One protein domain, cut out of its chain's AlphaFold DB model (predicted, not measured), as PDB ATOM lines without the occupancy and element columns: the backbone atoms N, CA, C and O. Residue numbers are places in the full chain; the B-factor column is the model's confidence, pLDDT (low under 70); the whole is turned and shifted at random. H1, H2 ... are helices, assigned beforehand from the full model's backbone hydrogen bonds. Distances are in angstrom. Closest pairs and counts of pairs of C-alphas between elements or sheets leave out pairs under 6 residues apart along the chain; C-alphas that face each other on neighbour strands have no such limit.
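What this domain is: This is residues 233 to 284 of the 764 residues of the protein "Major facilitator superfamily transporter quinate" of Grosmannia clavigera (strain kw1407 / UAMH 11150) (UniProt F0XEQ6). One long helix, H3, has a hairpin of two shorter helices, H1 and H2, packed on one side of its residues 263 to 274, and residues 279 to 284 stick out free. The 52 printed residues hold H1, H2 and H3 in that order, with no named strand: all helix. The whole is only just compact, close to loose, with a radius of gyration of the C-alphas of 11.7 A and spans of 39 by 17 by 12 A.

Where its parts are: Find C-alpha 234 at (185.347, 211.326, 143.123), where H1 begins, residues 234 to 239. H2, residues 243 to 254, runs 15.8 A. H3, residues 261 to 282, runs 30.8 A to C-alpha 282 at (178.621, 189.338, 140.846).

How they stand to each other: H1 and H2 touch as a hairpin, opposite ways at a shallow 14 degrees; the closest C-alphas, of Pro 234 and Ala 246, are 4.4 A apart. H2 and H3, also a hairpin, touch at a steep 44 degrees, H3 with residues 263 to 267 alone; look at C-alphas 250 and 263, the closest, 6.7 A apart. H1 touches H3 at residues 267 to 274 alone, the same way at 34 degrees, a shallow tilt only just short of steep; C-alphas 238 and 271 are closest, 6.5 A. In H1, H2 and H3 every O i to N i+4 pair is within hydrogen-bond range.

The domain as a whole: The farthest C-alphas, of Gln 255 and Lys 283, are 39.1 A apart. The printed part has no cut and no long link; pLDDT is under 70 at residues 277 and 280 to 284.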
ATOM      1  N   SER A 233     184.824 213.293 138.747       84.94
ATOM      2  CA  SER A 233     183.969 212.852 139.844       84.94
ATOM      3  C   SER A 233     184.717 211.912 140.806       84.94
ATOM      4  O   SER A 233     185.194 210.858 140.371       84.94
ATOM      5  N   PRO A 234     184.759 212.216 142.122       85.00
ATOM      6  CA  PRO A 234     185.347 211.326 143.123       85.00
ATOM      7  C   PRO A 234     184.712 209.937 143.113       85.00
ATOM      8  O   PRO A 234     185.403 208.932 143.240       85.00
ATOM      9  N   ARG A 235     183.394 209.875 142.899       84.12
ATOM     10  CA  ARG A 235     182.650 208.615 142.843       84.12
ATOM     11  C   ARG A 235     183.061 207.774 141.637       84.12
ATOM     12  O   ARG A 235     183.268 206.575 141.781       84.12
ATOM     13  N   TRP A 236     183.224 208.399 140.470       86.56
ATOM     14  CA  TRP A 236     183.697 207.699 139.272       86.56
ATOM     15  C   TRP A 236     185.140 207.199 139.427       86.56
ATOM     16  O   TRP A 236     185.451 206.096 138.981       86.56
ATOM     17  N   LEU A 237     186.006 207.978 140.088       88.81
ATOM     18  CA  LEU A 237     187.384 207.576 140.385       88.81
ATOM     19  C   LEU A 237     187.426 206.346 141.304       88.81
ATOM     20  O   LEU A 237     188.140 205.396 140.997       88.81
ATOM     21  N   VAL A 238     186.611 206.316 142.364       87.88
ATOM     22  CA  VAL A 238     186.474 205.134 143.237       87.88
ATOM     23  C   VAL A 238     185.917 203.931 142.463       87.88
ATOM     24  O   VAL A 238     186.437 202.826 142.591       87.88
ATOM     25  N   GLU A 239     184.926 204.126 141.583       83.94
ATOM     26  CA  GLU A 239     184.383 203.060 140.714       83.94
ATOM     27  C   GLU A 239     185.441 202.387 139.818       83.94
ATOM     28  O   GLU A 239     185.289 201.204 139.493       83.94
ATOM     29  N   HIS A 240     186.498 203.123 139.458       88.00
ATOM     30  CA  HIS A 240     187.625 202.682 138.625       88.00
ATOM     31  C   HIS A 240     188.880 202.331 139.440       88.00
ATOM     32  O   HIS A 240     189.980 202.356 138.893       88.00
ATOM     33  N   ASP A 241     188.727 202.036 140.736       88.06
ATOM     34  CA  ASP A 241     189.819 201.636 141.635       88.06
ATOM     35  C   ASP A 241     190.938 202.701 141.757       88.06
ATOM     36  O   ASP A 241     192.096 202.389 142.026       88.06
ATOM     37  N   ARG A 242     190.598 203.988 141.574       90.31
ATOM     38  CA  ARG A 242     191.506 205.151 141.680       90.31
ATOM     39  C   ARG A 242     191.228 205.976 142.943       90.31
ATOM     40  O   ARG A 242     191.092 207.203 142.888       90.31
ATOM     41  N   SER A 243     191.147 205.316 144.095       89.06
ATOM     42  CA  SER A 243     190.784 205.945 145.376       89.06
ATOM     43  C   SER A 243     191.752 207.042 145.831       89.06
ATOM     44  O   SER A 243     191.318 208.063 146.363       89.06
ATOM     45  N   ASP A 244     193.052 206.917 145.549       89.06
ATOM     46  CA  ASP A 244     194.041 207.949 145.906       89.06
ATOM     47  C   ASP A 244     193.860 209.254 145.125       89.06
ATOM     48  O   ASP A 244     194.150 210.351 145.615       89.06
ATOM     49  N   GLU A 245     193.376 209.163 143.888       88.88
ATOM     50  CA  GLU A 245     193.004 210.340 143.111       88.88
ATOM     51  C   GLU A 245     191.691 210.934 143.604       88.88
ATOM     52  O   GLU A 245     191.597 212.154 143.752       88.88
ATOM     53  N   ALA A 246     190.709 210.088 143.937       88.00
ATOM     54  CA  ALA A 246     189.464 210.531 144.559       88.00
ATOM     55  C   ALA A 246     189.738 211.305 145.859       88.00
ATOM     56  O   ALA A 246     189.155 212.369 146.074       88.00
ATOM     57  N   ARG A 247     190.702 210.842 146.669       89.44
ATOM     58  CA  ARG A 247     191.174 211.516 147.887       89.44
ATOM     59  C   ARG A 247     191.750 212.893 147.614       89.44
ATOM     60  O   ARG A 247     191.366 213.854 148.275       89.44
ATOM     61  N   ARG A 248     192.615 213.020 146.608       88.81
ATOM     62  CA  ARG A 248     193.190 214.314 146.203       88.81
ATOM     63  C   ARG A 248     192.127 215.285 145.693       88.81
ATOM     64  O   ARG A 248     192.160 216.464 146.045       88.81
ATOM     65  N   VAL A 249     191.168 214.802 144.903       86.00
ATOM     66  CA  VAL A 249     190.060 215.628 144.410       86.00
ATOM     67  C   VAL A 249     189.165 216.087 145.562       86.00
ATOM     68  O   VAL A 249     188.859 217.276 145.657       86.00
ATOM     69  N   LEU A 250     188.780 215.189 146.473       85.25
ATOM     70  CA  LEU A 250     187.992 215.551 147.651       85.25
ATOM     71  C   LEU A 250     188.746 216.531 148.551       85.25
ATOM     72  O   LEU A 250     188.160 217.525 148.966       85.25
ATOM     73  N   ALA A 251     190.046 216.338 148.772       86.19
ATOM     74  CA  ALA A 251     190.886 217.273 149.525       86.19
ATOM     75  C   ALA A 251     190.891 218.672 148.904       86.19
ATOM     76  O   ALA A 251     190.668 219.674 149.590       86.19
ATOM     77  N   PHE A 252     191.033 218.744 147.579       84.62
ATOM     78  CA  PHE A 252     190.967 220.000 146.840       84.62
ATOM     79  C   PHE A 252     189.606 220.702 146.980       84.62
ATOM     80  O   PHE A 252     189.563 221.918 147.214       84.62
ATOM     81  N   LEU A 253     188.508 219.946 146.851       81.81
ATOM     82  CA  LEU A 253     187.135 220.456 146.918       81.81
ATOM     83  C   LEU A 253     186.736 220.867 148.335       81.81
ATOM     84  O   LEU A 253     186.078 221.887 148.517       81.81
ATOM     85  N   ARG A 254     187.111 220.079 149.343       83.44
ATOM     86  CA  ARG A 254     186.735 220.274 150.748       83.44
ATOM     87  C   ARG A 254     187.696 221.207 151.495       83.44
ATOM     88  O   ARG A 254     187.350 221.635 152.587       83.44
ATOM     89  N   GLN A 255     188.838 221.573 150.895       84.25
ATOM     90  CA  GLN A 255     189.917 222.350 151.531       84.25
ATOM     91  C   GLN A 255     190.390 221.727 152.851       84.25
ATOM     92  O   GLN A 255     190.612 222.416 153.844       84.25
ATOM     93  N   LEU A 256     190.519 220.406 152.848       85.88
ATOM     94  CA  LEU A 256     191.000 219.624 153.977       85.88
ATOM     95  C   LEU A 256     192.224 218.827 153.534       85.88
ATOM     96  O   LEU A 256     192.425 218.605 152.338       85.88
ATOM     97  N   ASP A 257     193.038 218.415 154.499       86.50
ATOM     98  CA  ASP A 257     194.154 217.516 154.224       86.50
ATOM     99  C   ASP A 257     193.630 216.180 153.660       86.50
ATOM    100  O   ASP A 257     192.608 215.695 154.155       86.50
ATOM    101  N   PRO A 258     194.287 215.567 152.655       85.12
ATOM    102  CA  PRO A 258     193.898 214.264 152.118       85.12
ATOM    103  C   PRO A 258     193.659 213.169 153.168       85.12
ATOM    104  O   PRO A 258     192.833 212.294 152.926       85.12
ATOM    105  N   GLN A 259     194.354 213.209 154.305       86.25
ATOM    106  CA  GLN A 259     194.261 212.222 155.389       86.25
ATOM    107  C   GLN A 259     193.287 212.636 156.501       86.25
ATOM    108  O   GLN A 259     193.148 211.935 157.502       86.25
ATOM    109  N   HIS A 260     192.605 213.772 156.352       86.69
ATOM    110  CA  HIS A 260     191.623 214.227 157.324       86.69
ATOM    111  C   HIS A 260     190.483 213.204 157.450       86.69
ATOM    112  O   HIS A 260     189.916 212.780 156.442       86.69
ATOM    113  N   GLU A 261     190.087 212.875 158.684       85.94
ATOM    114  CA  GLU A 261     189.084 211.846 159.017       85.94
ATOM    115  C   GLU A 261     187.805 211.957 158.169       85.94
ATOM    116  O   GLU A 261     187.330 210.974 157.609       85.94
ATOM    117  N   TYR A 262     187.299 213.181 157.983       84.06
ATOM    118  CA  TYR A 262     186.153 213.466 157.110       84.06
ATOM    119  C   TYR A 262     186.311 212.960 155.662       84.06
ATOM    120  O   TYR A 262     185.351 212.445 155.091       84.06
ATOM    121  N   ILE A 263     187.489 213.137 155.052       84.75
ATOM    122  CA  ILE A 263     187.753 212.696 153.674       84.75
ATOM    123  C   ILE A 263     187.892 211.183 153.630       84.75
ATOM    124  O   ILE A 263     187.287 210.562 152.759       84.75
ATOM    125  N   CYS A 264     188.659 210.603 154.559       85.88
ATOM    126  CA  CYS A 264     188.817 209.154 154.663       85.88
ATOM    127  C   CYS A 264     187.446 208.486 154.767       85.88
ATOM    128  O   CYS A 264     187.097 207.690 153.908       85.88
ATOM    129  N   PHE A 265     186.594 208.966 155.673       85.00
ATOM    130  CA  PHE A 265     185.229 208.474 155.811       85.00
ATOM    131  C   PHE A 265     184.380 208.626 154.532       85.00
ATOM    132  O   PHE A 265     183.580 207.747 154.214       85.00
ATOM    133  N   GLU A 266     184.493 209.737 153.781       82.38
ATOM    134  CA  GLU A 266     183.766 209.882 152.504       82.38
ATOM    135  C   GLU A 266     184.206 208.853 151.456       82.38
ATOM    136  O   GLU A 266     183.362 208.365 150.699       82.38
ATOM    137  N   ILE A 267     185.496 208.517 151.419       86.12
ATOM    138  CA  ILE A 267     186.050 207.513 150.505       86.12
ATOM    139  C   ILE A 267     185.671 206.114 150.956       86.12
ATOM    140  O   ILE A 267     185.134 205.371 150.143       86.12
ATOM    141  N   ASP A 268     185.857 205.791 152.233       85.88
ATOM    142  CA  ASP A 268     185.542 204.477 152.795       85.88
ATOM    143  C   ASP A 268     184.065 204.148 152.554       85.88
ATOM    144  O   ASP A 268     183.721 203.090 152.033       85.88
ATOM    145  N   ARG A 269     183.168 205.119 152.773       82.44
ATOM    146  CA  ARG A 269     181.743 204.963 152.456       82.44
ATOM    147  C   ARG A 269     181.488 204.748 150.959       82.44
ATOM    148  O   ARG A 269     180.581 203.996 150.588       82.44
ATOM    149  N   ALA A 270     182.221 205.438 150.085       80.69
ATOM    150  CA  ALA A 270     182.098 205.256 148.640       80.69
ATOM    151  C   ALA A 270     182.605 203.870 148.200       80.69
ATOM    152  O   ALA A 270     181.959 203.220 147.374       80.69
ATOM    153  N   GLU A 271     183.701 203.393 148.786       84.56
ATOM    154  CA  GLU A 271     184.276 202.067 148.562       84.56
ATOM    155  C   GLU A 271     183.366 200.957 149.086       84.56
ATOM    156  O   GLU A 271     183.103 199.994 148.370       84.56
ATOM    157  N   GLU A 272     182.794 201.105 150.281       82.25
ATOM    158  CA  GLU A 272     181.807 200.174 150.832       82.25
ATOM    159  C   GLU A 272     180.555 200.089 149.956       82.25
ATOM    160  O   GLU A 272     180.050 198.995 149.672       82.25
ATOM    161  N   ALA A 273     180.046 201.235 149.492       74.81
ATOM    162  CA  ALA A 273     178.912 201.282 148.577       74.81
ATOM    163  C   ALA A 273     179.240 200.578 147.250       74.81
ATOM    164  O   ALA A 273     178.413 199.818 146.731       74.81
ATOM    165  N   LEU A 274     180.455 200.768 146.728       80.50
ATOM    166  CA  LEU A 274     180.937 200.095 145.528       80.50
ATOM    167  C   LEU A 274     181.127 198.590 145.747       80.50
ATOM    168  O   LEU A 274     180.706 197.798 144.909       80.50
ATOM    169  N   ALA A 275     181.707 198.173 146.871       79.25
ATOM    170  CA  ALA A 275     181.892 196.772 147.234       79.25
ATOM    171  C   ALA A 275     180.538 196.068 147.367       79.25
ATOM    172  O   ALA A 275     180.352 194.969 146.841       79.25
ATOM    173  N   ARG A 276     179.550 196.733 147.978       72.19
ATOM    174  CA  ARG A 276     178.161 196.267 148.036       72.19
ATOM    175  C   ARG A 276     177.571 196.129 146.633       72.19
ATOM    176  O   ARG A 276     177.023 195.080 146.306       72.19
ATOM    177  N   GLN A 277     177.748 197.130 145.768       69.75
ATOM    178  CA  GLN A 277     177.304 197.055 144.373       69.75
ATOM    179  C   GLN A 277     178.006 195.947 143.575       69.75
ATOM    180  O   GLN A 277     177.340 195.274 142.792       69.75
ATOM    181  N   ARG A 278     179.313 195.726 143.762       73.25
ATOM    182  CA  ARG A 278     180.100 194.666 143.106       73.25
ATOM    183  C   ARG A 278     179.660 193.279 143.576       73.25
ATOM    184  O   ARG A 278     179.435 192.417 142.733       73.25
ATOM    185  N   ARG A 279     179.436 193.084 144.881       70.06
ATOM    186  CA  ARG A 279     178.889 191.838 145.459       70.06
ATOM    187  C   ARG A 279     177.488 191.530 144.931       70.06
ATOM    188  O   ARG A 279     177.196 190.383 144.604       70.06
ATOM    189  N   LEU A 280     176.647 192.555 144.790       63.81
ATOM    190  CA  LEU A 280     175.331 192.421 144.165       63.81
ATOM    191  C   LEU A 280     175.457 192.133 142.659       63.81
ATOM    192  O   LEU A 280     174.791 191.236 142.165       63.81
ATOM    193  N   ARG A 281     176.350 192.812 141.928       59.34
ATOM    194  CA  ARG A 281     176.583 192.578 140.488       59.34
ATOM    195  C   ARG A 281     177.169 191.206 140.174       59.34
ATOM    196  O   ARG A 281     176.805 190.640 139.153       59.34
ATOM    197  N   ALA A 282     178.034 190.666 141.028       57.00
ATOM    198  CA  ALA A 282     178.621 189.338 140.846       57.00
ATOM    199  C   ALA A 282     177.554 188.229 140.799       57.00
ATOM    200  O   ALA A 282     177.783 187.177 140.212       57.00
ATOM    201  N   LYS A 283     176.369 188.484 141.373       51.19
ATOM    202  CA  LYS A 283     175.223 187.568 141.375       51.19
ATOM    203  C   LYS A 283     174.125 187.950 140.369       51.19
ATOM    204  O   LYS A 283     173.079 187.306 140.360       51.19
ATOM    205  N   GLN A 284     174.307 188.992 139.550       51.59
ATOM    206  CA  GLN A 284     173.212 189.616 138.798       51.59
ATOM    207  C   GLN A 284     173.542 189.924 137.325       51.59
ATOM    208  O   GLN A 284     174.613 190.419 136.982       51.59
TER     209      GLN A 284